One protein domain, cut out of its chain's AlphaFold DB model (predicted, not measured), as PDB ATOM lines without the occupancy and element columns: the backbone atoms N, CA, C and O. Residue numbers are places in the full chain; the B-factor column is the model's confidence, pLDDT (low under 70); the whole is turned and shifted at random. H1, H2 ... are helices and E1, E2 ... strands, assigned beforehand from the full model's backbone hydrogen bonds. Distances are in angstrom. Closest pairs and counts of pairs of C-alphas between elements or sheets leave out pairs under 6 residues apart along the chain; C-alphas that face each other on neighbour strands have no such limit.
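AT A GLANCE: This is residues 2 to 86 of the 335 residues of an uncharacterized protein of Candidatus Bathyarchaeota archaeon (UniProt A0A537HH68). Two long helices, H3 and H4, cross each other, and a small hairpin of two strands lies toward either end of H3: E1 and E2, with the short helix H1 beside E1, toward its beginning, and E3 and E4, reached as the chain folds back through residues 43 to 51, after its end. It is an open, loose arrangement, with residues 78 to 86, of which 78 to 84 belong to H4, sticking out free. The printed part has 85 residues, with four named helices and four named strands in the order H1, E1, E2, H2, H3, E3, E4, H4; the class is mixed, and each two-strand sheet, E1 - E2 and E3 - E4, is antiparallel. The whole is loose, with a radius of gyration of the C-alphas of 17.3 A, and its outline is flat, spanning 52 by 41 by 19 A.

IN THESE COORDINATES: Find C-alpha 2 at (125.273, 25.471, 61.110), where H1, residues 2 to 6, begins. Strands E1, residues 10 to 13, and E2, residues 16 to 19, follow, then the short helix H2, residues 21 to 24. From C-alpha 26 at (123.166, 44.960, 71.055), H3 runs through residues 26 to 42, 24.2 A long. Next come E3, residues 52 to 55, and E4, residues 58 to 61. H4, residues 64 to 84, is 30.2 A long and ends at C-alpha 84, (114.473, 58.870, 60.169).

HOW THE PARTS SIT: Look first at H3 and H4, which touch: the closest C-alphas, of Val 34 and Leu 70, are 6.0 A apart. Their lines stand at 72 degrees, only just about perpendicular. H3 touches with residues 30 to 34 alone, H4 with residues 70 to 77 alone. H2 and H3 meet only through their link. E1 and E2 form an antiparallel hairpin, with N 11 and O 18 at 2.8 A, within hydrogen-bond range. The closest C-alphas of H1 and E1, of Ser 4 and Leu 10, are 5.8 A apart. E3 and E4 form another antiparallel hairpin, with N 53 and O 60 at 2.8 A, within range. The two hairpins are apart. In H1, H3 and H4 every O i to N i+4 pair is within hydrogen-bond range; H2 is too short for one, and its single O i to N i+3 pair is within range.

THE WHOLE: Look at Gly 15 and Lys 47, whose C-alphas are the two farthest apart, at 52.3 A. The printed part has no cut. The link from H3 to E3, nine residues, is short but not tight, and the other links are tight. The mean pLDDT of the printed part is 90.4, and no printed residue is under 70.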
ATOM      1  N   GLN A   2     124.939  26.378  59.989       77.12
ATOM      2  CA  GLN A   2     125.273  25.471  61.110       77.12
ATOM      3  C   GLN A   2     126.428  25.957  62.005       77.12
ATOM      4  O   GLN A   2     126.356  25.854  63.227       77.12
ATOM      5  N   LYS A   3     127.468  26.559  61.413       83.69
ATOM      6  CA  LYS A   3     128.559  27.193  62.169       83.69
ATOM      7  C   LYS A   3     128.062  28.332  63.073       83.69
ATOM      8  O   LYS A   3     128.445  28.401  64.227       83.69
ATOM      9  N   SER A   4     127.154  29.172  62.577       82.38
ATOM     10  CA  SER A   4     126.601  30.309  63.321       82.38
ATOM     11  C   SER A   4     125.707  29.892  64.495       82.38
ATOM     12  O   SER A   4     125.662  30.610  65.488       82.38
ATOM     13  N   ILE A   5     125.039  28.735  64.402       83.38
ATOM     14  CA  ILE A   5     124.334  28.123  65.542       83.38
ATOM     15  C   ILE A   5     125.341  27.606  66.567       83.38
ATOM     16  O   ILE A   5     125.237  27.916  67.749       83.38
ATOM     17  N   LYS A   6     126.348  26.847  66.113       86.69
ATOM     18  CA  LYS A   6     127.384  26.286  66.991       86.69
ATOM     19  C   LYS A   6     128.138  27.371  67.764       86.69
ATOM     20  O   LYS A   6     128.454  27.180  68.934       86.69
ATOM     21  N   ASP A   7     128.387  28.503  67.116       87.94
ATOM     22  CA  ASP A   7     129.070  29.653  67.706       87.94
ATOM     23  C   ASP A   7     128.121  30.534  68.559       87.94
ATOM     24  O   ASP A   7     128.555  31.527  69.144       87.94
ATOM     25  N   GLY A   8     126.832  30.179  68.661       85.94
ATOM     26  CA  GLY A   8     125.845  30.826  69.532       85.94
ATOM     27  C   GLY A   8     125.302  32.166  69.027       85.94
ATOM     28  O   GLY A   8     124.694  32.908  69.802       85.94
ATOM     29  N   TYR A   9     125.522  32.502  67.752       86.31
ATOM     30  CA  TYR A   9     125.000  33.727  67.130       86.31
ATOM     31  C   TYR A   9     123.520  33.609  66.752       86.31
ATOM     32  O   TYR A   9     122.793  34.604  66.791       86.31
ATOM     33  N   LEU A  10     123.100  32.402  66.365       88.62
ATOM     34  CA  LEU A  10     121.738  32.080  65.953       88.62
ATOM     35  C   LEU A  10     121.168  30.950  66.812       88.62
ATOM     36  O   LEU A  10     121.873  30.000  67.144       88.62
ATOM     37  N   GLU A  11     119.875  31.026  67.077       89.25
ATOM     38  CA  GLU A  11     119.055  29.965  67.647       89.25
ATOM     39  C   GLU A  11     118.091  29.461  66.566       89.25
ATOM     40  O   GLU A  11     117.556  30.243  65.775       89.25
ATOM     41  N   GLU A  12     117.891  28.146  66.506       86.69
ATOM     42  CA  GLU A  12     116.907  27.523  65.623       86.69
ATOM     43  C   GLU A  12     115.674  27.148  66.442       86.69
ATOM     44  O   GLU A  12     115.764  26.442  67.444       86.69
ATOM     45  N   THR A  13     114.506  27.628  66.026       82.19
ATOM     46  CA  THR A  13     113.221  27.272  66.637       82.19
ATOM     47  C   THR A  13     112.243  26.906  65.530       82.19
ATOM     48  O   THR A  13     111.888  27.748  64.710       82.19
ATOM     49  N   ASN A  14     111.807  25.643  65.484       79.25
ATOM     50  CA  ASN A  14     110.862  25.123  64.482       79.25
ATOM     51  C   ASN A  14     111.279  25.388  63.016       79.25
ATOM     52  O   ASN A  14     110.442  25.727  62.182       79.25
ATOM     53  N   GLY A  15     112.575  25.276  62.702       81.56
ATOM     54  CA  GLY A  15     113.114  25.539  61.360       81.56
ATOM     55  C   GLY A  15     113.264  27.024  61.004       81.56
ATOM     56  O   GLY A  15     113.712  27.348  59.904       81.56
ATOM     57  N   LEU A  16     112.927  27.937  61.922       82.94
ATOM     58  CA  LEU A  16     113.200  29.366  61.799       82.94
ATOM     59  C   LEU A  16     114.478  29.717  62.560       82.94
ATOM     60  O   LEU A  16     114.651  29.347  63.720       82.94
ATOM     61  N   TYR A  17     115.358  30.467  61.903       87.12
ATOM     62  CA  TYR A  17     116.608  30.945  62.482       87.12
ATOM     63  C   TYR A  17     116.404  32.352  63.024       87.12
ATOM     64  O   TYR A  17     115.899  33.232  62.326       87.12
ATOM     65  N   GLN A  18     116.819  32.576  64.263       86.69
ATOM     66  CA  GLN A  18     116.691  33.858  64.931       86.69
ATOM     67  C   GLN A  18     118.003  34.232  65.619       86.69
ATOM     68  O   GLN A  18     118.730  33.368  66.090       86.69
ATOM     69  N   LEU A  19     118.323  35.526  65.691       87.06
ATOM     70  CA  LEU A  19     119.448  35.989  66.509       87.06
ATOM     71  C   LEU A  19     119.178  35.679  67.981       87.06
ATOM     72  O   LEU A  19     118.095  36.004  68.472       87.06
ATOM     73  N   THR A  20     120.178  35.144  68.680       88.50
ATOM     74  CA  THR A  20     120.155  34.967  70.138       88.50
ATOM     75  C   THR A  20     119.867  36.302  70.832       88.50
ATOM     76  O   THR A  20     120.334  37.357  70.382       88.50
ATOM     77  N   GLU A  21     119.163  36.282  71.966       85.25
ATOM     78  CA  GLU A  21     118.720  37.495  72.681       85.25
ATOM     79  C   GLU A  21     119.866  38.474  72.988       85.25
ATOM     80  O   GLU A  21     119.740  39.693  72.829       85.25
ATOM     81  N   ARG A  22     121.049  37.940  73.328       86.00
ATOM     82  CA  ARG A  22     122.267  38.739  73.524       86.00
ATOM     83  C   ARG A  22     122.576  39.625  72.320       86.00
ATOM     84  O   ARG A  22     123.055  40.734  72.530       86.00
ATOM     85  N   TYR A  23     122.381  39.153  71.094       87.38
ATOM     86  CA  TYR A  23     122.697  39.920  69.891       87.38
ATOM     87  C   TYR A  23     121.567  40.878  69.517       87.38
ATOM     88  O   TYR A  23     121.866  42.001  69.108       87.38
ATOM     89  N   ARG A  24     120.306  40.510  69.781       86.31
ATOM     90  CA  ARG A  24     119.135  41.380  69.576       86.31
ATOM     91  C   ARG A  24     119.215  42.688  70.355       86.31
ATOM     92  O   ARG A  24     118.975  43.750  69.794       86.31
ATOM     93  N   THR A  25     119.636  42.645  71.620       90.94
ATOM     94  CA  THR A  25     119.730  43.856  72.457       90.94
ATOM     95  C   THR A  25     121.041  44.629  72.270       90.94
ATOM     96  O   THR A  25     121.341  45.554  73.025       90.94
ATOM     97  N   THR A  26     121.871  44.288  71.278       92.19
ATOM     98  CA  THR A  26     123.166  44.960  71.055       92.19
ATOM     99  C   THR A  26     123.007  46.430  70.707       92.19
ATOM    100  O   THR A  26     123.633  47.255  71.367       92.19
ATOM    101  N   TRP A  27     122.143  46.772  69.746       93.88
ATOM    102  CA  TRP A  27     121.965  48.167  69.335       93.88
ATOM    103  C   TRP A  27     121.428  49.064  70.466       93.88
ATOM    104  O   TRP A  27     122.097  50.047  70.792       93.88
ATOM    105  N   PRO A  28     120.338  48.700  71.178       94.50
ATOM    106  CA  PRO A  28     119.867  49.479  72.327       94.50
ATOM    107  C   PRO A  28     120.918  49.662  73.431       94.50
ATOM    108  O   PRO A  28     121.021  50.738  74.021       94.50
ATOM    109  N   ARG A  29     121.730  48.632  73.716       94.56
ATOM    110  CA  ARG A  29     122.800  48.727  74.725       94.56
ATOM    111  C   ARG A  29     123.914  49.678  74.301       94.56
ATOM    112  O   ARG A  29     124.398  50.431  75.141       94.56
ATOM    113  N   ILE A  30     124.312  49.643  73.029       95.44
ATOM    114  CA  ILE A  30     125.327  50.553  72.485       95.44
ATOM    115  C   ILE A  30     124.817  51.994  72.519       95.44
ATOM    116  O   ILE A  30     125.527  52.858  73.024       95.44
ATOM    117  N   ARG A  31     123.578  52.239  72.076       96.19
ATOM    118  CA  ARG A  31     122.942  53.565  72.131       96.19
ATOM    119  C   ARG A  31     122.953  54.131  73.550       96.19
ATOM    120  O   ARG A  31     123.500  55.204  73.778       96.19
ATOM    121  N   LYS A  32     122.472  53.347  74.522       95.81
ATOM    122  CA  LYS A  32     122.475  53.743  75.936       95.81
ATOM    123  C   LYS A  32     123.883  54.053  76.452       95.81
ATOM    124  O   LYS A  32     124.056  55.011  77.199       95.81
ATOM    125  N   LEU A  33     124.885  53.253  76.080       94.06
ATOM    126  CA  LEU A  33     126.281  53.476  76.474       94.06
ATOM    127  C   LEU A  33     126.819  54.805  75.923       94.06
ATOM    128  O   LEU A  33     127.401  55.580  76.681       94.06
ATOM    129  N   VAL A  34     126.617  55.057  74.626       95.50
ATOM    130  CA  VAL A  34     127.055  56.288  73.953       95.50
ATOM    131  C   VAL A  34     126.372  57.509  74.565       95.50
ATOM    132  O   VAL A  34     127.061  58.462  74.915       95.50
ATOM    133  N   GLU A  35     125.053  57.463  74.767       95.12
ATOM    134  CA  GLU A  35     124.280  58.555  75.376       95.12
ATOM    135  C   GLU A  35     124.728  58.834  76.811       95.12
ATOM    136  O   GLU A  35     125.000  59.979  77.153       95.12
ATOM    137  N   THR A  36     124.892  57.788  77.630       92.69
ATOM    138  CA  THR A  36     125.321  57.931  79.032       92.69
ATOM    139  C   THR A  36     126.692  58.603  79.124       92.69
ATOM    140  O   THR A  36     126.899  59.501  79.937       92.69
ATOM    141  N   ILE A  37     127.654  58.178  78.296       92.50
ATOM    142  CA  ILE A  37     128.995  58.773  78.301       92.50
ATOM    143  C   ILE A  37     128.961  60.185  77.703       92.50
ATOM    144  O   ILE A  37     129.588  61.087  78.253       92.50
ATOM    145  N   GLY A  38     128.205  60.401  76.623       92.50
ATOM    146  CA  GLY A  38     128.048  61.708  75.986       92.50
ATOM    147  C   GLY A  38     127.451  62.758  76.924       92.50
ATOM    148  O   GLY A  38     128.050  63.816  77.108       92.50
ATOM    149  N   GLN A  39     126.333  62.445  77.584       92.31
ATOM    150  CA  GLN A  39     125.696  63.321  78.576       92.31
ATOM    151  C   GLN A  39     126.663  63.654  79.708       92.31
ATOM    152  O   GLN A  39     126.863  64.821  80.043       92.31
ATOM    153  N   ARG A  40     127.366  62.646  80.230       90.75
ATOM    154  CA  ARG A  40     128.368  62.863  81.270       90.75
ATOM    155  C   ARG A  40     129.513  63.778  80.827       90.75
ATOM    156  O   ARG A  40     130.025  64.544  81.639       90.75
ATOM    157  N   MET A  41     129.943  63.674  79.569       90.00
ATOM    158  CA  MET A  41     131.037  64.477  79.017       90.00
ATOM    159  C   MET A  41     130.644  65.924  78.723       90.00
ATOM    160  O   MET A  41     131.476  66.811  78.917       90.00
ATOM    161  N   PHE A  42     129.424  66.157  78.238       89.25
ATOM    162  CA  PHE A  42     129.052  67.440  77.635       89.25
ATOM    163  C   PHE A  42     127.920  68.185  78.351       89.25
ATOM    164  O   PHE A  42     127.828  69.402  78.203       89.25
ATOM    165  N   GLU A  43     127.081  67.500  79.128       89.81
ATOM    166  CA  GLU A  43     125.872  68.082  79.730       89.81
ATOM    167  C   GLU A  43     125.932  68.108  81.263       89.81
ATOM    168  O   GLU A  43     125.488  69.066  81.902       89.81
ATOM    169  N   GLU A  44     126.508  67.074  81.871       90.00
ATOM    170  CA  GLU A  44     126.556  66.930  83.321       90.00
ATOM    171  C   GLU A  44     127.780  67.608  83.954       90.00
ATOM    172  O   GLU A  44     128.809  67.866  83.328       90.00
ATOM    173  N   LYS A  45     127.699  67.836  85.271       86.19
ATOM    174  CA  LYS A  45     128.842  68.197  86.123       86.19
ATOM    175  C   LYS A  45     129.143  67.045  87.086       86.19
ATOM    176  O   LYS A  45     128.770  67.124  88.260       86.19
ATOM    177  N   PRO A  46     129.749  65.945  86.607       81.00
ATOM    178  CA  PRO A  46     129.988  64.777  87.440       81.00
ATOM    179  C   PRO A  46     130.987  65.089  88.563       81.00
ATOM    180  O   PRO A  46     131.889  65.911  88.409       81.00
ATOM    181  N   LYS A  47     130.834  64.405  89.705       82.38
ATOM    182  CA  LYS A  47     131.785  64.499  90.831       82.38
ATOM    183  C   LYS A  47     133.178  64.003  90.439       82.38
ATOM    184  O   LYS A  47     134.181  64.567  90.858       82.38
ATOM    185  N   GLU A  48     133.210  62.943  89.641       85.25
ATOM    186  CA  GLU A  48     134.424  62.377  89.063       85.25
ATOM    187  C   GLU A  48     134.673  62.938  87.670       85.25
ATOM    188  O   GLU A  48     133.734  63.325  86.976       85.25
ATOM    189  N   ASN A  49     135.927  62.896  87.220       87.38
ATOM    190  CA  ASN A  49     136.274  63.345  85.874       87.38
ATOM    191  C   ASN A  49     135.370  62.651  84.822       87.38
ATOM    192  O   ASN A  49     135.220  61.426  84.877       87.38
ATOM    193  N   PRO A  50     134.766  63.397  83.877       87.62
ATOM    194  CA  PRO A  50     133.833  62.842  82.892       87.62
ATOM    195  C   PRO A  50     134.450  61.764  81.991       87.62
ATOM    196  O   PRO A  50     133.736  60.903  81.489       87.62
ATOM    197  N   MET A  51     135.777  61.754  81.848       89.00
ATOM    198  CA  MET A  51     136.527  60.766  81.069       89.00
ATOM    199  C   MET A  51     136.852  59.484  81.849       89.00
ATOM    200  O   MET A  51     137.588  58.635  81.345       89.00
ATOM    201  N   LYS A  52     136.371  59.335  83.090       90.44
ATOM    202  CA  LYS A  52     136.546  58.114  83.883       90.44
ATOM    203  C   LYS A  52     135.256  57.316  83.961       90.44
ATOM    204  O   LYS A  52     134.218  57.866  84.306       90.44
ATOM    205  N   ILE A  53     135.320  56.007  83.775       89.12
ATOM    206  CA  ILE A  53     134.191  55.089  83.954       89.12
ATOM    207  C   ILE A  53     134.482  54.091  85.074       89.12
ATOM    208  O   ILE A  53     135.625  53.670  85.262       89.12
ATOM    209  N   GLU A  54     133.461  53.727  85.842       87.38
ATOM    210  CA  GLU A  54     133.587  52.692  86.862       87.38
ATOM    211  C   GLU A  54     133.418  51.315  86.212       87.38
ATOM    212  O   GLU A  54     132.431  51.041  85.529       87.38
ATOM    213  N   LYS A  55     134.400  50.437  86.418       86.00
ATOM    214  CA  LYS A  55     134.388  49.055  85.944       86.00
ATOM    215  C   LYS A  55     134.812  48.145  87.087       86.00
ATOM    216  O   LYS A  55     135.912  48.289  87.616       86.00
ATOM    217  N   ASN A  56     133.945  47.205  87.461       87.19
ATOM    218  CA  ASN A  56     134.191  46.236  88.535       87.19
ATOM    219  C   ASN A  56     134.671  46.893  89.850       87.19
ATOM    220  O   ASN A  56     135.643  46.440  90.447       87.19
ATOM    221  N   GLY A  57     134.032  47.994  90.264       89.50
ATOM    222  CA  GLY A  57     134.364  48.716  91.501       89.50
ATOM    223  C   GLY A  57     135.627  49.584  91.437       89.50
ATOM    224  O   GLY A  57     136.132  50.009  92.472       89.50
ATOM    225  N   SER A  58     136.179  49.834  90.242       90.31
ATOM    226  CA  SER A  58     137.372  50.675  90.071       90.31
ATOM    227  C   SER A  58     137.259  51.632  88.887       90.31
ATOM    228  O   SER A  58     136.710  51.311  87.829       90.31
ATOM    229  N   TRP A  59     137.797  52.838  89.070       90.69
ATOM    230  CA  TRP A  59     137.753  53.901  88.071       90.69
ATOM    231  C   TRP A  59     138.837  53.726  87.012       90.69
ATOM    232  O   TRP A  59     140.025  53.678  87.326       90.69
ATOM    233  N   HIS A  60     138.419  53.715  85.753       90.94
ATOM    234  CA  HIS A  60     139.288  53.593  84.591       90.94
ATOM    235  C   HIS A  60     139.122  54.798  83.676       90.94
ATOM    236  O   HIS A  60     138.015  55.295  83.498       90.94
ATOM    237  N   TRP A  61     140.217  55.255  83.079       93.25
ATOM    238  CA  TRP A  61     140.170  56.280  82.041       93.25
ATOM    239  C   TRP A  61     139.685  55.686  80.725       93.25
ATOM    240  O   TRP A  61     140.088  54.580  80.364       93.25
ATOM    241  N   LEU A  62     138.872  56.448  79.995       92.88
ATOM    242  CA  LEU A  62     138.590  56.160  78.597       92.88
ATOM    243  C   LEU A  62     139.894  56.213  77.800       92.88
ATOM    244  O   LEU A  62     140.660  57.177  77.874       92.88
ATOM    245  N   THR A  63     140.146  55.155  77.044       92.81
ATOM    246  CA  THR A  63     141.296  55.047  76.155       92.81
ATOM    247  C   THR A  63     140.987  55.664  74.792       92.81
ATOM    248  O   THR A  63     139.834  55.906  74.433       92.81
ATOM    249  N   THR A  64     142.017  55.854  73.968       92.50
ATOM    250  CA  THR A  64     141.841  56.263  72.566       92.50
ATOM    251  C   THR A  64     140.957  55.283  71.787       92.50
ATOM    252  O   THR A  64     140.186  55.700  70.927       92.50
ATOM    253  N   GLN A  65     141.033  53.986  72.103       94.06
ATOM    254  CA  GLN A  65     140.191  52.968  71.477       94.06
ATOM    255  C   GLN A  65     138.725  53.118  71.893       94.06
ATOM    256  O   GLN A  65     137.845  53.004  71.041       94.06
ATOM    257  N   ASP A  66     138.459  53.430  73.164       93.50
ATOM    258  CA  ASP A  66     137.099  53.699  73.641       93.50
ATOM    259  C   ASP A  66     136.526  54.946  72.961       93.50
ATOM    260  O   ASP A  66     135.392  54.932  72.495       93.50
ATOM    261  N   MET A  67     137.331  56.000  72.807       93.00
ATOM    262  CA  MET A  67     136.914  57.208  72.088       93.00
ATOM    263  C   MET A  67     136.622  56.937  70.611       93.00
ATOM    264  O   MET A  67     135.635  57.449  70.082       93.00
ATOM    265  N   ALA A  68     137.433  56.114  69.941       94.69
ATOM    266  CA  ALA A  68     137.177  55.707  68.561       94.69
ATOM    267  C   ALA A  68     135.883  54.881  68.442       94.69
ATOM    268  O   ALA A  68     135.086  55.118  67.536       94.69
ATOM    269  N   PHE A  69     135.647  53.961  69.385       94.81
ATOM    270  CA  PHE A  69     134.410  53.184  69.472       94.81
ATOM    271  C   PHE A  69     133.191  54.095  69.650       94.81
ATOM    272  O   PHE A  69     132.239  54.003  68.879       94.81
ATOM    273  N   LEU A  70     133.238  55.010  70.623       95.00
ATOM    274  CA  LEU A  70     132.156  55.960  70.882       95.00
ATOM    275  C   LEU A  70     131.890  56.827  69.653       95.00
ATOM    276  O   LEU A  70     130.750  56.934  69.227       95.00
ATOM    277  N   THR A  71     132.939  57.361  69.023       95.31
ATOM    278  CA  THR A  71     132.816  58.202  67.822       95.31
ATOM    279  C   THR A  71     132.152  57.451  66.666       95.31
ATOM    280  O   THR A  71     131.252  57.990  66.025       95.31
ATOM    281  N   LEU A  72     132.554  56.199  66.413       95.81
ATOM    282  CA  LEU A  72     131.946  55.363  65.376       95.81
ATOM    283  C   LEU A  72     130.446  55.180  65.619       95.81
ATOM    284  O   LEU A  72     129.644  55.335  64.699       95.81
ATOM    285  N   PHE A  73     130.051  54.849  66.847       96.94
ATOM    286  CA  PHE A  73     128.645  54.601  67.146       96.94
ATOM    287  C   PHE A  73     127.814  55.878  67.223       96.94
ATOM    288  O   PHE A  73     126.675  55.860  66.766       96.94
ATOM    289  N   THR A  74     128.393  56.998  67.653       96.62
ATOM    290  CA  THR A  74     127.767  58.318  67.516       96.62
ATOM    291  C   THR A  74     127.493  58.650  66.050       96.62
ATOM    292  O   THR A  74     126.401  59.113  65.736       96.62
ATOM    293  N   LEU A  75     128.431  58.373  65.133       95.44
ATOM    294  CA  LEU A  75     128.205  58.576  63.698       95.44
ATOM    295  C   LEU A  75     127.068  57.686  63.173       95.44
ATOM    296  O   LEU A  75     126.200  58.178  62.462       95.44
ATOM    297  N   ASN A  76     127.030  56.405  63.551       95.69
ATOM    298  CA  ASN A  76     125.938  55.506  63.155       95.69
ATOM    299  C   ASN A  76     124.577  55.973  63.698       95.69
ATOM    300  O   ASN A  76     123.593  55.974  62.965       95.69
ATOM    301  N   MET A  77     124.525  56.419  64.957       97.00
ATOM    302  CA  MET A  77     123.313  56.995  65.547       97.00
ATOM    303  C   MET A  77     122.883  58.274  64.820       97.00
ATOM    304  O   MET A  77     121.700  58.446  64.549       97.00
ATOM    305  N   LEU A  78     123.828  59.153  64.463       96.75
ATOM    306  CA  LEU A  78     123.544  60.364  63.690       96.75
ATOM    307  C   LEU A  78     122.966  60.026  62.312       96.75
ATOM    308  O   LEU A  78     121.995  60.648  61.896       96.75
ATOM    309  N   ILE A  79     123.528  59.028  61.627       96.12
ATOM    310  CA  ILE A  79     123.012  58.538  60.343       96.12
ATOM    311  C   ILE A  79     121.563  58.052  60.500       96.12
ATOM    312  O   ILE A  79     120.704  58.463  59.724       96.12
ATOM    313  N   GLU A  80     121.273  57.235  61.518       95.62
ATOM    314  CA  GLU A  80     119.915  56.736  61.789       95.62
ATOM    315  C   GLU A  80     118.922  57.884  62.029       95.62
ATOM    316  O   GLU A  80     117.835  57.904  61.446       95.62
ATOM    317  N   GLU A  81     119.302  58.874  62.839       96.69
ATOM    318  CA  GLU A  81     118.486  60.065  63.094       96.69
ATOM    319  C   GLU A  81     118.260  60.888  61.819       96.69
ATOM    320  O   GLU A  81     117.139  61.327  61.559       96.69
ATOM    321  N   CYS A  82     119.300  61.069  61.002       97.00
ATOM    322  CA  CYS A  82     119.224  61.802  59.743       97.00
ATOM    323  C   CYS A  82     118.275  61.140  58.744       97.00
ATOM    324  O   CYS A  82     117.453  61.833  58.143       97.00
ATOM    325  N   LEU A  83     118.349  59.816  58.597       94.12
ATOM    326  CA  LEU A  83     117.446  59.061  57.728       94.12
ATOM    327  C   LEU A  83     116.009  59.102  58.253       94.12
ATOM    328  O   LEU A  83     115.087  59.384  57.496       94.12
ATOM    329  N   THR A  84     115.813  58.898  59.557       95.25
ATOM    330  CA  THR A  84     114.473  58.870  60.169       95.25
ATOM    331  C   THR A  84     113.770  60.227  60.090       95.25
ATOM    332  O   THR A  84     112.558  60.296  59.890       95.25
ATOM    333  N   LYS A  85     114.521  61.323  60.248       96.00
ATOM    334  CA  LYS A  85     113.983  62.692  60.274       96.00
ATOM    335  C   LYS A  85     114.092  63.424  58.938       96.00
ATOM    336  O   LYS A  85     113.738  64.600  58.882       96.00
ATOM    337  N   ASN A  86     114.567  62.765  57.879       92.88
ATOM    338  CA  ASN A  86     114.836  63.380  56.573       92.88
ATOM    339  C   ASN A  86     115.742  64.625  56.666       92.88
ATOM    340  O   ASN A  86     115.510  65.641  56.011       92.88
TER     341      ASN A  86